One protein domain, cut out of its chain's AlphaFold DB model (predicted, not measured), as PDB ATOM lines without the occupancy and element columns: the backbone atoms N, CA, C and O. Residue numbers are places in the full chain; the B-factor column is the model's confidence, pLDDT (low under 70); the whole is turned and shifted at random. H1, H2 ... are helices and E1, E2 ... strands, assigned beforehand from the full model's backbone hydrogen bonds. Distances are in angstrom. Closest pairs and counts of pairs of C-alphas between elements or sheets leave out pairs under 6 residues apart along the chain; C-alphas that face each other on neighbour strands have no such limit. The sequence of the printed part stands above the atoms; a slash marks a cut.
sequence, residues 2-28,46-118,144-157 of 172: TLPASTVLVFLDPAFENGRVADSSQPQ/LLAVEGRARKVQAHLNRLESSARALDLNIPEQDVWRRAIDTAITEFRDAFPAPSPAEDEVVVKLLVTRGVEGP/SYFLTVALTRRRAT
ATOM      1  N   THR A   2      -8.468 -62.160  24.724       42.78
ATOM      2  CA  THR A   2      -8.526 -60.866  24.038       42.78
ATOM      3  C   THR A   2      -7.108 -60.307  23.993       42.78
ATOM      4  O   THR A   2      -6.467 -60.231  25.039       42.78
ATOM      5  N   LEU A   3      -6.592 -59.979  22.805       46.12
ATOM      6  CA  LEU A   3      -5.324 -59.256  22.688       46.12
ATOM      7  C   LEU A   3      -5.392 -58.007  23.585       46.12
ATOM      8  O   LEU A   3      -6.462 -57.381  23.630       46.12
ATOM      9  N   PRO A   4      -4.318 -57.641  24.310       52.56
ATOM     10  CA  PRO A   4      -4.297 -56.355  24.992       52.56
ATOM     11  C   PRO A   4      -4.610 -55.276  23.956       52.56
ATOM     12  O   PRO A   4      -4.145 -55.352  22.816       52.56
ATOM     13  N   ALA A   5      -5.455 -54.310  24.322       60.09
ATOM     14  CA  ALA A   5      -5.730 -53.176  23.453       60.09
ATOM     15  C   ALA A   5      -4.384 -52.572  23.033       60.09
ATOM     16  O   ALA A   5      -3.608 -52.204  23.913       60.09
ATOM     17  N   SER A   6      -4.098 -52.526  21.727       75.69
ATOM     18  CA  SER A   6      -2.868 -51.962  21.159       75.69
ATOM     19  C   SER A   6      -2.710 -50.535  21.654       75.69
ATOM     20  O   SER A   6      -3.316 -49.638  21.092       75.69
ATOM     21  N   THR A   7      -1.977 -50.342  22.745       83.38
ATOM     22  CA  THR A   7      -1.886 -49.079  23.469       83.38
ATOM     23  C   THR A   7      -0.422 -48.871  23.781       83.38
ATOM     24  O   THR A   7       0.223 -49.745  24.348       83.38
ATOM     25  N   VAL A   8       0.103 -47.718  23.402       89.00
ATOM     26  CA  VAL A   8       1.376 -47.225  23.923       89.00
ATOM     27  C   VAL A   8       1.058 -46.276  25.067       89.00
ATOM     28  O   VAL A   8      -0.024 -45.701  25.110       89.00
ATOM     29  N   LEU A   9       1.962 -46.143  26.029       89.81
ATOM     30  CA  LEU A   9       1.821 -45.199  27.125       89.81
ATOM     31  C   LEU A   9       3.120 -44.416  27.282       89.81
ATOM     32  O   LEU A   9       4.185 -45.012  27.398       89.81
ATOM     33  N   VAL A  10       3.024 -43.087  27.324       90.75
ATOM     34  CA  VAL A  10       4.167 -42.185  27.508       90.75
ATOM     35  C   VAL A  10       3.860 -41.204  28.627       90.75
ATOM     36  O   VAL A  10       2.914 -40.429  28.522       90.75
ATOM     37  N   PHE A  11       4.682 -41.211  29.672       89.50
ATOM     38  CA  PHE A  11       4.621 -40.239  30.758       89.50
ATOM     39  C   PHE A  11       5.440 -38.995  30.450       89.50
ATOM     40  O   PHE A  11       6.555 -39.101  29.942       89.50
ATOM     41  N   LEU A  12       4.945 -37.826  30.861       87.88
ATOM     42  CA  LEU A  12       5.801 -36.650  30.996       87.88
ATOM     43  C   LEU A  12       6.608 -36.786  32.277       87.88
ATOM     44  O   LEU A  12       6.052 -36.864  33.370       87.88
ATOM     45  N   ASP A  13       7.923 -36.814  32.129       82.44
ATOM     46  CA  ASP A  13       8.856 -36.951  33.232       82.44
ATOM     47  C   ASP A  13       9.970 -35.921  33.021       82.44
ATOM     48  O   ASP A  13      10.621 -35.959  31.980       82.44
ATOM     49  N   PRO A  14      10.206 -34.983  33.955       80.50
ATOM     50  CA  PRO A  14      11.263 -33.985  33.806       80.50
ATOM     51  C   PRO A  14      12.665 -34.577  33.606       80.50
ATOM     52  O   PRO A  14      13.545 -33.880  33.110       80.50
ATOM     53  N   ALA A  15      12.891 -35.840  33.991       86.38
ATOM     54  CA  ALA A  15      14.148 -36.540  33.736       86.38
ATOM     55  C   ALA A  15      14.275 -37.076  32.295       86.38
ATOM     56  O   ALA A  15      15.367 -37.465  31.889       86.38
ATOM     57  N   PHE A  16      13.182 -37.098  31.525       86.38
ATOM     58  CA  PHE A  16      13.118 -37.617  30.161       86.38
ATOM     59  C   PHE A  16      12.511 -36.560  29.236       86.38
ATOM     60  O   PHE A  16      11.295 -36.396  29.159       86.38
ATOM     61  N   GLU A  17      13.362 -35.854  28.492       89.75
ATOM     62  CA  GLU A  17      12.962 -34.722  27.643       89.75
ATOM     63  C   GLU A  17      11.844 -35.050  26.634       89.75
ATOM     64  O   GLU A  17      10.997 -34.195  26.353       89.75
ATOM     65  N   ASN A  18      11.828 -36.288  26.129       91.19
ATOM     66  CA  ASN A  18      10.871 -36.797  25.137       91.19
ATOM     67  C   ASN A  18       9.737 -37.631  25.756       91.19
ATOM     68  O   ASN A  18       8.986 -38.299  25.044       91.19
ATOM     69  N   GLY A  19       9.615 -37.605  27.083       89.00
ATOM     70  CA  GLY A  19       8.742 -38.490  27.834       89.00
ATOM     71  C   GLY A  19       9.338 -39.883  28.045       89.00
ATOM     72  O   GLY A  19      10.348 -40.268  27.458       89.00
ATOM     73  N   ARG A  20       8.705 -40.640  28.938       92.06
ATOM     74  CA  ARG A  20       9.116 -41.987  29.334       92.06
ATOM     75  C   ARG A  20       8.036 -42.990  28.953       92.06
ATOM     76  O   ARG A  20       6.938 -42.946  29.509       92.06
ATOM     77  N   VAL A  21       8.370 -43.916  28.061       89.06
ATOM     78  CA  VAL A  21       7.489 -45.033  27.697       89.06
ATOM     79  C   VAL A  21       7.254 -45.928  28.918       89.06
ATOM     80  O   VAL A  21       8.155 -46.154  29.732       89.06
ATOM     81  N   ALA A  22       6.029 -46.415  29.077       86.44
ATOM     82  CA  ALA A  22       5.648 -47.333  30.138       86.44
ATOM     83  C   ALA A  22       4.785 -48.476  29.599       86.44
ATOM     84  O   ALA A  22       4.079 -48.332  28.604       86.44
ATOM     85  N   ASP A  23       4.829 -49.611  30.293       85.69
ATOM     86  CA  ASP A  23       4.001 -50.769  29.974       85.69
ATOM     87  C   ASP A  23       2.535 -50.493  30.345       85.69
ATOM     88  O   ASP A  23       2.171 -50.406  31.523       85.69
ATOM     89  N   SER A  24       1.681 -50.358  29.330       83.38
ATOM     90  CA  SER A  24       0.250 -50.095  29.500       83.38
ATOM     91  C   SER A  24      -0.531 -51.282  30.070       83.38
ATOM     92  O   SER A  24      -1.700 -51.119  30.409       83.38
ATOM     93  N   SER A  25       0.070 -52.474  30.156       84.50
ATOM     94  CA  SER A  25      -0.550 -53.646  30.784       84.50
ATOM     95  C   SER A  25      -0.444 -53.639  32.314       84.50
ATOM     96  O   SER A  25      -1.146 -54.401  32.980       84.50
ATOM     97  N   GLN A  26       0.395 -52.765  32.879       86.19
ATOM     98  CA  GLN A  26       0.574 -52.629  34.324       86.19
ATOM     99  C   GLN A  26      -0.363 -51.571  34.925       86.19
ATOM    100  O   GLN A  26      -0.790 -50.654  34.223       86.19
ATOM    101  N   PRO A  27      -0.665 -51.630  36.234       87.88
ATOM    102  CA  PRO A  27      -1.355 -50.551  36.932       87.88
ATOM    103  C   PRO A  27      -0.501 -49.279  36.962       87.88
ATOM    104  O   PRO A  27       0.605 -49.270  37.496       87.88
ATOM    105  N   GLN A  28      -1.038 -48.198  36.401       87.00
ATOM    106  CA  GLN A  28      -0.323 -46.924  36.259       87.00
ATOM    107  C   GLN A  28      -0.901 -45.798  37.114       87.00
ATOM    108  O   GLN A  28      -0.221 -44.807  37.360       87.00
ATOM    109  N   LEU A  46      -6.914 -35.980  20.080       93.56
ATOM    110  CA  LEU A  46      -6.521 -35.532  18.750       93.56
ATOM    111  C   LEU A  46      -6.255 -36.729  17.841       93.56
ATOM    112  O   LEU A  46      -5.926 -37.819  18.301       93.56
ATOM    113  N   LEU A  47      -6.430 -36.537  16.539       93.81
ATOM    114  CA  LEU A  47      -6.188 -37.579  15.545       93.81
ATOM    115  C   LEU A  47      -4.753 -37.466  15.027       93.81
ATOM    116  O   LEU A  47      -4.313 -36.369  14.682       93.81
ATOM    117  N   ALA A  48      -4.057 -38.589  14.911       92.69
ATOM    118  CA  ALA A  48      -2.852 -38.717  14.111       92.69
ATOM    119  C   ALA A  48      -3.137 -39.585  12.883       92.69
ATOM    120  O   ALA A  48      -3.811 -40.609  12.977       92.69
ATOM    121  N   VAL A  49      -2.655 -39.131  11.729       92.25
ATOM    122  CA  VAL A  49      -2.824 -39.800  10.431       92.25
ATOM    123  C   VAL A  49      -1.461 -39.867   9.768       92.25
ATOM    124  O   VAL A  49      -0.776 -38.841   9.721       92.25
ATOM    125  N   GLU A  50      -1.071 -41.043   9.282       93.00
ATOM    126  CA  GLU A  50       0.233 -41.303   8.656       93.00
ATOM    127  C   GLU A  50       1.402 -40.854   9.554       93.00
ATOM    128  O   GLU A  50       2.367 -40.217   9.123       93.00
ATOM    129  N   GLY A  51       1.269 -41.114  10.857       91.75
ATOM    130  CA  GLY A  51       2.233 -40.714  11.881       91.75
ATOM    131  C   GLY A  51       2.332 -39.215  12.156       91.75
ATOM    132  O   GLY A  51       3.308 -38.774  12.753       91.75
ATOM    133  N   ARG A  52       1.343 -38.411  11.746       94.06
ATOM    134  CA  ARG A  52       1.315 -36.968  12.025       94.06
ATOM    135  C   ARG A  52       0.074 -36.566  12.800       94.06
ATOM    136  O   ARG A  52      -1.048 -36.684  12.303       94.06
ATOM    137  N   ALA A  53       0.285 -36.017  13.992       94.38
ATOM    138  CA  ALA A  53      -0.764 -35.425  14.808       94.38
ATOM    139  C   ALA A  53      -1.396 -34.203  14.116       94.38
ATOM    140  O   ALA A  53      -0.714 -33.305  13.616       94.38
ATOM    141  N   ARG A  54      -2.729 -34.144  14.088       96.25
ATOM    142  CA  ARG A  54      -3.493 -33.069  13.445       96.25
ATOM    143  C   ARG A  54      -3.895 -32.010  14.467       96.25
ATOM    144  O   ARG A  54      -4.294 -32.321  15.583       96.25
ATOM    145  N   LYS A  55      -3.822 -30.739  14.053       96.62
ATOM    146  CA  LYS A  55      -4.277 -29.566  14.830       96.62
ATOM    147  C   LYS A  55      -3.709 -29.495  16.262       96.62
ATOM    148  O   LYS A  55      -4.380 -28.984  17.154       96.62
ATOM    149  N   VAL A  56      -2.470 -29.953  16.473       96.56
ATOM    150  CA  VAL A  56      -1.832 -30.047  17.803       96.56
ATOM    151  C   VAL A  56      -1.954 -28.748  18.599       96.56
ATOM    152  O   VAL A  56      -2.405 -28.778  19.736       96.56
ATOM    153  N   GLN A  57      -1.658 -27.599  17.983       97.94
ATOM    154  CA  GLN A  57      -1.759 -26.293  18.645       97.94
ATOM    155  C   GLN A  57      -3.153 -26.025  19.234       97.94
ATOM    156  O   GLN A  57      -3.271 -25.569  20.366       97.94
ATOM    157  N   ALA A  58      -4.213 -26.315  18.476       98.06
ATOM    158  CA  ALA A  58      -5.580 -26.068  18.922       98.06
ATOM    159  C   ALA A  58      -5.956 -26.976  20.101       98.06
ATOM    160  O   ALA A  58      -6.600 -26.519  21.042       98.06
ATOM    161  N   HIS A  59      -5.523 -28.240  20.076       97.62
ATOM    162  CA  HIS A  59      -5.735 -29.168  21.186       97.62
ATOM    163  C   HIS A  59      -4.939 -28.765  22.431       97.62
ATOM    164  O   HIS A  59      -5.507 -28.744  23.516       97.62
ATOM    165  N   LEU A  60      -3.673 -28.359  22.294       97.31
ATOM    166  CA  LEU A  60      -2.872 -27.901  23.436       97.31
ATOM    167  C   LEU A  60      -3.431 -26.615  24.059       97.31
ATOM    168  O   LEU A  60      -3.521 -26.531  25.278       97.31
ATOM    169  N   ASN A  61      -3.917 -25.668  23.251       98.25
ATOM    170  CA  ASN A  61      -4.587 -24.468  23.766       98.25
ATOM    171  C   ASN A  61      -5.858 -24.813  24.563       98.25
ATOM    172  O   ASN A  61      -6.136 -24.200  25.594       98.25
ATOM    173  N   ARG A  62      -6.640 -25.799  24.101       98.00
ATOM    174  CA  ARG A  62      -7.840 -26.271  24.813       98.00
ATOM    175  C   ARG A  62      -7.485 -27.016  26.098       98.00
ATOM    176  O   ARG A  62      -8.135 -26.782  27.119       98.00
ATOM    177  N   LEU A  63      -6.436 -27.841  26.072       96.50
ATOM    178  CA  LEU A  63      -5.906 -28.519  27.255       96.50
ATOM    179  C   LEU A  63      -5.489 -27.497  28.315       96.50
ATOM    180  O   LEU A  63      -5.923 -27.587  29.458       96.50
ATOM    181  N   GLU A  64      -4.711 -26.493  27.918       96.88
ATOM    182  CA  GLU A  64      -4.237 -25.419  28.791       96.88
ATOM    183  C   GLU A  64      -5.389 -24.583  29.355       96.88
ATOM    184  O   GLU A  64      -5.429 -24.292  30.550       96.88
ATOM    185  N   SER A  65      -6.376 -24.239  28.523       98.00
ATOM    186  CA  SER A  65      -7.583 -23.547  28.979       98.00
ATOM    187  C   SER A  65      -8.357 -24.361  30.019       98.00
ATOM    188  O   SER A  65      -8.814 -23.800  31.012       98.00
ATOM    189  N   SER A  66      -8.494 -25.672  29.809       97.12
ATOM    190  CA  SER A  66      -9.199 -26.566  30.734       97.12
ATOM    191  C   SER A  66      -8.415 -26.749  32.033       97.12
ATOM    192  O   SER A  66      -8.989 -26.711  33.117       97.12
ATOM    193  N   ALA A  67      -7.090 -26.896  31.935       95.25
ATOM    194  CA  ALA A  67      -6.204 -27.005  33.086       95.25
ATOM    195  C   ALA A  67      -6.267 -25.744  33.958       95.25
ATOM    196  O   ALA A  67      -6.401 -25.857  35.174       95.25
ATOM    197  N   ARG A  68      -6.270 -24.552  33.342       95.88
ATOM    198  CA  ARG A  68      -6.473 -23.280  34.051       95.88
ATOM    199  C   ARG A  68      -7.814 -23.219  34.776       95.88
ATOM    200  O   ARG A  68      -7.846 -22.777  35.913       95.88
ATOM    201  N   ALA A  69      -8.899 -23.682  34.154       97.00
ATOM    202  CA  ALA A  69     -10.220 -23.689  34.786       97.00
ATOM    203  C   ALA A  69     -10.292 -24.579  36.045       97.00
ATOM    204  O   ALA A  69     -11.151 -24.358  36.893       97.00
ATOM    205  N   LEU A  70      -9.395 -25.564  36.169       93.50
ATOM    206  CA  LEU A  70      -9.279 -26.445  37.334       93.50
ATOM    207  C   LEU A  70      -8.063 -26.126  38.221       93.50
ATOM    208  O   LEU A  70      -7.728 -26.927  39.092       93.50
ATOM    209  N   ASP A  71      -7.359 -25.009  38.011       93.62
ATOM    210  CA  ASP A  71      -6.109 -24.688  38.719       93.62
ATOM    211  C   ASP A  71      -5.090 -25.851  38.707       93.62
ATOM    212  O   ASP A  71      -4.440 -26.173  39.713       93.62
ATOM    213  N   LEU A  72      -4.977 -26.539  37.568       89.25
ATOM    214  CA  LEU A  72      -3.975 -27.571  37.324       89.25
ATOM    215  C   LEU A  72      -2.736 -26.927  36.700       89.25
ATOM    216  O   LEU A  72      -2.804 -26.295  35.648       89.25
ATOM    217  N   ASN A  73      -1.579 -27.121  37.331       88.25
ATOM    218  CA  ASN A  73      -0.300 -26.761  36.725       88.25
ATOM    219  C   ASN A  73       0.040 -27.809  35.668       88.25
ATOM    220  O   ASN A  73       0.078 -28.973  36.036       88.25
ATOM    221  N   ILE A  74       0.321 -27.451  34.420       90.06
ATOM    222  CA  ILE A  74       0.736 -28.412  33.383       90.06
ATOM    223  C   ILE A  74       2.061 -27.978  32.745       90.06
ATOM    224  O   ILE A  74       2.374 -26.790  32.785       90.06
ATOM    225  N   PRO A  75       2.852 -28.902  32.168       90.81
ATOM    226  CA  PRO A  75       4.074 -28.543  31.451       90.81
ATOM    227  C   PRO A  75       3.815 -27.667  30.222       90.81
ATOM    228  O   PRO A  75       2.728 -27.707  29.641       90.81
ATOM    229  N   GLU A  76       4.859 -26.958  29.792       92.25
ATOM    230  CA  GLU A  76       4.876 -26.158  28.563       92.25
ATOM    231  C   GLU A  76       4.524 -26.987  27.323       92.25
ATOM    232  O   GLU A  76       4.851 -28.175  27.225       92.25
ATOM    233  N   GLN A  77       3.905 -26.341  26.333       95.44
ATOM    234  CA  GLN A  77       3.378 -27.007  25.137       95.44
ATOM    235  C   GLN A  77       4.430 -27.814  24.356       95.44
ATOM    236  O   GLN A  77       4.099 -28.850  23.781       95.44
ATOM    237  N   ASP A  78       5.696 -27.401  24.354       95.75
ATOM    238  CA  ASP A  78       6.753 -28.130  23.641       95.75
ATOM    239  C   ASP A  78       7.073 -29.489  24.270       95.75
ATOM    240  O   ASP A  78       7.401 -30.437  23.557       95.75
ATOM    241  N   VAL A  79       6.906 -29.623  25.589       93.69
ATOM    242  CA  VAL A  79       7.045 -30.913  26.284       93.69
ATOM    243  C   VAL A  79       5.965 -31.884  25.800       93.69
ATOM    244  O   VAL A  79       6.240 -33.054  25.535       93.69
ATOM    245  N   TRP A  80       4.744 -31.380  25.610       94.38
ATOM    246  CA  TRP A  80       3.632 -32.156  25.069       94.38
ATOM    247  C   TRP A  80       3.877 -32.603  23.633       94.38
ATOM    248  O   TRP A  80       3.605 -33.754  23.308       94.38
ATOM    249  N   ARG A  81       4.410 -31.723  22.778       95.81
ATOM    250  CA  ARG A  81       4.723 -32.059  21.379       95.81
ATOM    251  C   ARG A  81       5.696 -33.223  21.291       95.81
ATOM    252  O   ARG A  81       5.384 -34.209  20.635       95.81
ATOM    253  N   ARG A  82       6.813 -33.145  22.023       95.19
ATOM    254  CA  ARG A  82       7.823 -34.211  22.025       95.19
ATOM    255  C   ARG A  82       7.244 -35.542  22.494       95.19
ATOM    256  O   ARG A  82       7.473 -36.560  21.858       95.19
ATOM    257  N   ALA A  83       6.433 -35.541  23.551       93.31
ATOM    258  CA  ALA A  83       5.801 -36.768  24.033       93.31
ATOM    259  C   ALA A  83       4.745 -37.339  23.070       93.31
ATOM    260  O   ALA A  83       4.618 -38.558  22.963       93.31
ATOM    261  N   ILE A  84       3.996 -36.482  22.363       94.62
ATOM    262  CA  ILE A  84       3.068 -36.905  21.302       94.62
ATOM    263  C   ILE A  84       3.844 -37.581  20.168       94.62
ATOM    264  O   ILE A  84       3.445 -38.659  19.729       94.62
ATOM    265  N   ASP A  85       4.956 -36.987  19.733       95.56
ATOM    266  CA  ASP A  85       5.798 -37.538  18.668       95.56
ATOM    267  C   ASP A  85       6.415 -38.885  19.079       95.56
ATOM    268  O   ASP A  85       6.360 -39.845  18.304       95.56
ATOM    269  N   THR A  86       6.904 -39.000  20.320       94.75
ATOM    270  CA  THR A  86       7.359 -40.276  20.898       94.75
ATOM    271  C   THR A  86       6.243 -41.315  20.865       94.75
ATOM    272  O   THR A  86       6.422 -42.396  20.318       94.75
ATOM    273  N   ALA A  87       5.058 -40.992  21.387       92.50
ATOM    274  CA  ALA A  87       3.957 -41.947  21.469       92.50
ATOM    275  C   ALA A  87       3.481 -42.438  20.093       92.50
ATOM    276  O   ALA A  87       3.152 -43.614  19.935       92.50
ATOM    277  N   ILE A  88       3.447 -41.549  19.096       93.25
ATOM    278  CA  ILE A  88       3.101 -41.907  17.717       93.25
ATOM    279  C   ILE A  88       4.168 -42.818  17.110       93.25
ATOM    280  O   ILE A  88       3.814 -43.808  16.473       93.25
ATOM    281  N   THR A  89       5.448 -42.501  17.307       94.19
ATOM    282  CA  THR A  89       6.566 -43.298  16.782       94.19
ATOM    283  C   THR A  89       6.538 -44.710  17.364       94.19
ATOM    284  O   THR A  89       6.393 -45.676  16.621       94.19
ATOM    285  N   GLU A  90       6.514 -44.816  18.693       92.62
ATOM    286  CA  GLU A  90       6.453 -46.089  19.419       92.62
ATOM    287  C   GLU A  90       5.237 -46.936  19.013       92.62
ATOM    288  O   GLU A  90       5.325 -48.155  18.875       92.62
ATOM    289  N   PHE A  91       4.079 -46.305  18.781       90.06
ATOM    290  CA  PHE A  91       2.889 -47.034  18.346       90.06
ATOM    291  C   PHE A  91       3.027 -47.597  16.939       90.06
ATOM    292  O   PHE A  91       2.581 -48.716  16.693       90.06
ATOM    293  N   ARG A  92       3.604 -46.834  16.010       90.69
ATOM    294  CA  ARG A  92       3.790 -47.290  14.627       90.69
ATOM    295  C   ARG A  92       4.799 -48.426  14.554       90.69
ATOM    296  O   ARG A  92       4.573 -49.361  13.790       90.69
ATOM    297  N   ASP A  93       5.837 -48.370  15.380       91.50
ATOM    298  CA  ASP A  93       6.849 -49.421  15.471       91.50
ATOM    299  C   ASP A  93       6.267 -50.704  16.082       91.50
ATOM    300  O   ASP A  93       6.455 -51.795  15.544       91.50
ATOM    301  N   ALA A  94       5.496 -50.583  17.169       88.44
ATOM    302  CA  ALA A  94       4.878 -51.729  17.837       88.44
ATOM    303  C   ALA A  94       3.677 -52.313  17.069       88.44
ATOM    304  O   ALA A  94       3.421 -53.518  17.123       88.44
ATOM    305  N   PHE A  95       2.924 -51.468  16.362       87.38
ATOM    306  CA  PHE A  95       1.693 -51.837  15.663       87.38
ATOM    307  C   PHE A  95       1.658 -51.255  14.240       87.38
ATOM    308  O   PHE A  95       0.843 -50.362  13.967       87.38
ATOM    309  N   PRO A  96       2.481 -51.774  13.308       88.12
ATOM    310  CA  PRO A  96       2.549 -51.275  11.937       88.12
ATOM    311  C   PRO A  96       1.192 -51.287  11.230       88.12
ATOM    312  O   PRO A  96       0.369 -52.186  11.429       88.12
ATOM    313  N   ALA A  97       0.935 -50.270  10.404       86.56
ATOM    314  CA  ALA A  97      -0.299 -50.195   9.629       86.56
ATOM    315  C   ALA A  97      -0.294 -51.147   8.431       86.56
ATOM    316  O   ALA A  97       0.720 -51.220   7.741       86.56
ATOM    317  N   PRO A  98      -1.421 -51.830   8.139       87.00
ATOM    318  CA  PRO A  98      -1.539 -52.647   6.933       87.00
ATOM    319  C   PRO A  98      -1.404 -51.817   5.651       87.00
ATOM    320  O   PRO A  98      -0.906 -52.304   4.640       87.00
ATOM    321  N   SER A  99      -1.850 -50.559   5.690       87.56
ATOM    322  CA  SER A  99      -1.747 -49.604   4.592       87.56
ATOM    323  C   SER A  99      -1.656 -48.163   5.121       87.56
ATOM    324  O   SER A  99      -2.078 -47.909   6.252       87.56
ATOM    325  N   PRO A 100      -1.160 -47.196   4.321       84.56
ATOM    326  CA  PRO A 100      -1.155 -45.780   4.702       84.56
ATOM    327  C   PRO A 100      -2.552 -45.225   5.013       84.56
ATOM    328  O   PRO A 100      -2.718 -44.473   5.968       84.56
ATOM    329  N   ALA A 101      -3.576 -45.665   4.270       84.81
ATOM    330  CA  ALA A 101      -4.969 -45.266   4.489       84.81
ATOM    331  C   ALA A 101      -5.541 -45.762   5.831       84.81
ATOM    332  O   ALA A 101      -6.546 -45.244   6.308       84.81
ATOM    333  N   GLU A 102      -4.905 -46.765   6.437       82.75
ATOM    334  CA  GLU A 102      -5.273 -47.326   7.736       82.75
ATOM    335  C   GLU A 102      -4.315 -46.896   8.859       82.75
ATOM    336  O   GLU A 102      -4.450 -47.361   9.994       82.75
ATOM    337  N   ASP A 103      -3.346 -46.015   8.581       87.88
ATOM    338  CA  ASP A 103      -2.429 -45.439   9.575       87.88
ATOM    339  C   ASP A 103      -3.097 -44.274  10.324       87.88
ATOM    340  O   ASP A 103      -2.617 -43.140  10.339       87.88
ATOM    341  N   GLU A 104      -4.262 -44.553  10.909       88.19
ATOM    342  CA  GLU A 104      -5.037 -43.607  11.707       88.19
ATOM    343  C   GLU A 104      -5.091 -44.033  13.166       88.19
ATOM    344  O   GLU A 104      -5.426 -45.175  13.505       88.19
ATOM    345  N   VAL A 105      -4.842 -43.074  14.054       89.06
ATOM    346  CA  VAL A 105      -4.814 -43.340  15.482       89.06
ATOM    347  C   VAL A 105      -5.245 -42.142  16.313       89.06
ATOM    348  O   VAL A 105      -4.916 -40.995  16.022       89.06
ATOM    349  N   VAL A 106      -6.020 -42.397  17.364       90.75
ATOM    350  CA  VAL A 106      -6.429 -41.357  18.317       90.75
ATOM    351  C   VAL A 106      -5.363 -41.224  19.390       90.75
ATOM    352  O   VAL A 106      -5.055 -42.204  20.038       90.75
ATOM    353  N   VAL A 107      -4.847 -40.021  19.608       92.81
ATOM    354  CA  VAL A 107      -3.924 -39.658  20.688       92.81
ATOM    355  C   VAL A 107      -4.750 -38.998  21.785       92.81
ATOM    356  O   VAL A 107      -5.373 -37.958  21.561       92.81
ATOM    357  N   LYS A 108      -4.771 -39.594  22.977       93.50
ATOM    358  CA  LYS A 108      -5.396 -38.983  24.156       93.50
ATOM    359  C   LYS A 108      -4.347 -38.264  24.993       93.50
ATOM    360  O   LYS A 108      -3.243 -38.752  25.136       93.50
ATOM    361  N   LEU A 109      -4.669 -37.102  25.536       94.44
ATOM    362  CA  LEU A 109      -3.832 -36.400  26.508       94.44
ATOM    363  C   LEU A 109      -4.602 -36.399  27.819       94.44
ATOM    364  O   LEU A 109      -5.789 -36.091  27.803       94.44
ATOM    365  N   LEU A 110      -3.968 -36.775  28.925       93.06
ATOM    366  CA  LEU A 110      -4.611 -36.850  30.235       93.06
ATOM    367  C   LEU A 110      -3.752 -36.124  31.267       93.06
ATOM    368  O   LEU A 110      -2.526 -36.182  31.213       93.06
ATOM    369  N   VAL A 111      -4.410 -35.418  32.181       92.06
ATOM    370  CA  VAL A 111      -3.796 -34.752  33.329       92.06
ATOM    371  C   VAL A 111      -4.728 -34.940  34.513       92.06
ATOM    372  O   VAL A 111      -5.910 -34.623  34.413       92.06
ATOM    373  N   THR A 112      -4.205 -35.399  35.642       91.94
ATOM    374  CA  THR A 112      -4.930 -35.420  36.919       91.94
ATOM    375  C   THR A 112      -4.229 -34.516  37.926       91.94
ATOM    376  O   THR A 112      -3.053 -34.178  37.756       91.94
ATOM    377  N   ARG A 113      -4.923 -34.127  39.002       91.38
ATOM    378  CA  ARG A 113      -4.275 -33.442  40.136       91.38
ATOM    379  C   ARG A 113      -3.253 -34.332  40.857       91.38
ATOM    380  O   ARG A 113      -2.372 -33.815  41.547       91.38
ATOM    381  N   GLY A 114      -3.351 -35.649  40.686       88.19
ATOM    382  CA  GLY A 114      -2.493 -36.627  41.336       88.19
ATOM    383  C   GLY A 114      -3.074 -37.143  42.652       88.19
ATOM    384  O   GLY A 114      -4.231 -36.903  42.998       88.19
ATOM    385  N   VAL A 115      -2.243 -37.865  43.401       87.25
ATOM    386  CA  VAL A 115      -2.607 -38.476  44.685       87.25
ATOM    387  C   VAL A 115      -2.829 -37.427  45.771       87.25
ATOM    388  O   VAL A 115      -2.020 -36.517  45.956       87.25
ATOM    389  N   GLU A 116      -3.899 -37.609  46.543       72.06
ATOM    390  CA  GLU A 116      -4.132 -36.850  47.769       72.06
ATOM    391  C   GLU A 116      -3.063 -37.215  48.818       72.06
ATOM    392  O   GLU A 116      -2.987 -38.343  49.303       72.06
ATOM    393  N   GLY A 117      -2.186 -36.266  49.143       63.62
ATOM    394  CA  GLY A 117      -1.102 -36.441  50.109       63.62
ATOM    395  C   GLY A 117      -0.622 -35.096  50.652       63.62
ATOM    396  O   GLY A 117      -0.972 -34.053  50.088       63.62
ATOM    397  N   PRO A 118       0.148 -35.075  51.758       44.62
ATOM    398  CA  PRO A 118       0.590 -33.832  52.374       44.62
ATOM    399  C   PRO A 118       1.346 -32.996  51.341       44.62
ATOM    400  O   PRO A 118       2.413 -33.385  50.864       44.62
ATOM    401  N   SER A 144       2.671 -35.827  40.117       39.56
ATOM    402  CA  SER A 144       2.523 -36.858  39.097       39.56
ATOM    403  C   SER A 144       1.553 -36.351  38.048       39.56
ATOM    404  O   SER A 144       0.340 -36.430  38.214       39.56
ATOM    405  N   TYR A 145       2.102 -35.821  36.963       42.44
ATOM    406  CA  TYR A 145       1.370 -35.659  35.720       42.44
ATOM    407  C   TYR A 145       1.211 -37.036  35.090       42.44
ATOM    408  O   TYR A 145       2.128 -37.554  34.453       42.44
ATOM    409  N   PHE A 146       0.057 -37.664  35.298       47.44
ATOM    410  CA  PHE A 146      -0.263 -38.915  34.622       47.44
ATOM    411  C   PHE A 146      -0.698 -38.613  33.187       47.44
ATOM    412  O   PHE A 146      -1.886 -38.506  32.891       47.44
ATOM    413  N   LEU A 147       0.289 -38.445  32.303       49.03
ATOM    414  CA  LEU A 147       0.063 -38.417  30.865       49.03
ATOM    415  C   LEU A 147      -0.139 -39.843  30.365       49.03
ATOM    416  O   LEU A 147       0.750 -40.680  30.498       49.03
ATOM    417  N   THR A 148      -1.286 -40.080  29.736       50.62
ATOM    418  CA  THR A 148      -1.520 -41.288  28.955       50.62
ATOM    419  C   THR A 148      -1.817 -40.939  27.514       50.62
ATOM    420  O   THR A 148      -2.940 -40.555  27.206       50.62
ATOM    421  N   VAL A 149      -0.845 -41.143  26.621       56.59
ATOM    422  CA  VAL A 149      -1.117 -41.178  25.182       56.59
ATOM    423  C   VAL A 149      -1.645 -42.542  24.788       56.59
ATOM    424  O   VAL A 149      -0.897 -43.357  24.289       56.59
ATOM    425  N   ALA A 150      -2.931 -42.809  25.014       57.91
ATOM    426  CA  ALA A 150      -3.532 -44.053  24.541       57.91
ATOM    427  C   ALA A 150      -3.867 -43.943  23.051       57.91
ATOM    428  O   ALA A 150      -4.709 -43.128  22.677       57.91
ATOM    429  N   LEU A 151      -3.218 -44.781  22.245       57.88
ATOM    430  CA  LEU A 151      -3.426 -44.914  20.810       57.88
ATOM    431  C   LEU A 151      -4.453 -46.012  20.522       57.88
ATOM    432  O   LEU A 151      -4.303 -47.123  21.001       57.88
ATOM    433  N   THR A 152      -5.509 -45.732  19.757       57.91
ATOM    434  CA  THR A 152      -6.426 -46.777  19.260       57.91
ATOM    435  C   THR A 152      -6.648 -46.599  17.769       57.91
ATOM    436  O   THR A 152      -7.076 -45.515  17.356       57.91
ATOM    437  N   ARG A 153      -6.408 -47.647  16.968       63.69
ATOM    438  CA  ARG A 153      -6.802 -47.640  15.552       63.69
ATOM    439  C   ARG A 153      -8.296 -47.391  15.452       63.69
ATOM    440  O   ARG A 153      -9.094 -48.077  16.099       63.69
ATOM    441  N   ARG A 154      -8.686 -46.432  14.617       56.81
ATOM    442  CA  ARG A 154     -10.091 -46.292  14.244       56.81
ATOM    443  C   ARG A 154     -10.458 -47.542  13.444       56.81
ATOM    444  O   ARG A 154      -9.785 -47.865  12.472       56.81
ATOM    445  N   ARG A 155     -11.501 -48.278  13.845       54.69
ATOM    446  CA  ARG A 155     -12.055 -49.299  12.942       54.69
ATOM    447  C   ARG A 155     -12.501 -48.576  11.679       54.69
ATOM    448  O   ARG A 155     -13.260 -47.612  11.789       54.69
ATOM    449  N   ALA A 156     -12.045 -49.038  10.518       49.97
ATOM    450  CA  ALA A 156     -12.590 -48.590   9.249       49.97
ATOM    451  C   ALA A 156     -14.116 -48.741   9.318       49.97
ATOM    452  O   ALA A 156     -14.641 -49.839   9.515       49.97
ATOM    453  N   THR A 157     -14.843 -47.629   9.238       45.78
ATOM    454  CA  THR A 157     -16.277 -47.687   8.968       45.78
ATOM    455  C   THR A 157     -16.419 -48.231   7.559       45.78
ATOM    456  O   THR A 157     -15.911 -47.610   6.625       45.78
TER     457      THR A 157
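This is residues 2 to 28, 46 to 118 and 144 to 157 of the 172 residues of a protein of Arthrobacter sp. Hiyo8 (UniProt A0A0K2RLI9). The long helix H2 lies over one face of a small three-stranded sheet, E3, E4 and E5, and a separate strand hairpin, E1 and E2, packs on another side of the same helix. The second helix, H1, lies beside the sheet and meets the first residues of H2 at a steep angle. The printed part has 114 residues, with two named helices and five named strands in the order E1, E2, E3, H1, H2, E4, E5; its class is mixed, helices and strands. Both sheets are antiparallel, the larger in the order E3, E4, E5. The whole is compact, with a radius of gyration of the C-alphas of 14.5 A, yet elongated, spanning 48 by 31 by 27 A.

E1, residues 9 to 13, and E2, residues 16 to 22, form an antiparallel hairpin, with N 11 and O 20 at 2.9 A, within hydrogen-bond range. E3, residues 46 to 49, is the antiparallel neighbour of E4, residues 104 to 112, with N 48 and O 105 at 2.8 A. H1, residues 56 to 69, is on the sheet at a height over the sheet of 8.1 A, but over none of its strands, only just: 2 of its C-alphas fall on E3. H1 and H2, residues 77 to 94, only just touch, with 3 pairs of C-alphas within 8 A, the closest being Leu 60 and Gln 77 at 6.5 A; they run opposite ways at a steep tilt of 57 degrees. H2 and the sheet make two layers, a helix on one face of a sheet: H2 is over E4 at a height over the sheet of 9.0 A, slantwise to it at 45 degrees on the local plane. The closest C-alphas of E2 and H2 are those of Asn 18 and Arg 82, 5.1 A apart. E5, residues 151 to 153, is antiparallel to E4, with N 106 and O 152 at 3.3 A. E1 and E4 are apart. In H1 and H2 every O i to N i+4 pair is within hydrogen-bond range.

E1 begins at C-alpha 9, (1.821, -45.199, 27.125). H1 is 20.0 A long, H2 25.8 A and E4 26.5 A. H2 begins at C-alpha 77, (3.378, -27.007, 25.137), and E5 ends at C-alpha 153, (-6.802, -47.640, 15.552).

The two C-alphas farthest apart are those of Ser 99 and Pro 118, 50.4 A. Residues 29 to 45 and 119 to 143 are not printed; the gaps between C-alphas are 21.8 A and 13.8 A. Of the links printed whole, none is long. The mean pLDDT of the printed part is 84.2, and residues 2 to 5, 117 to 118 and 144 to 157 are under 70.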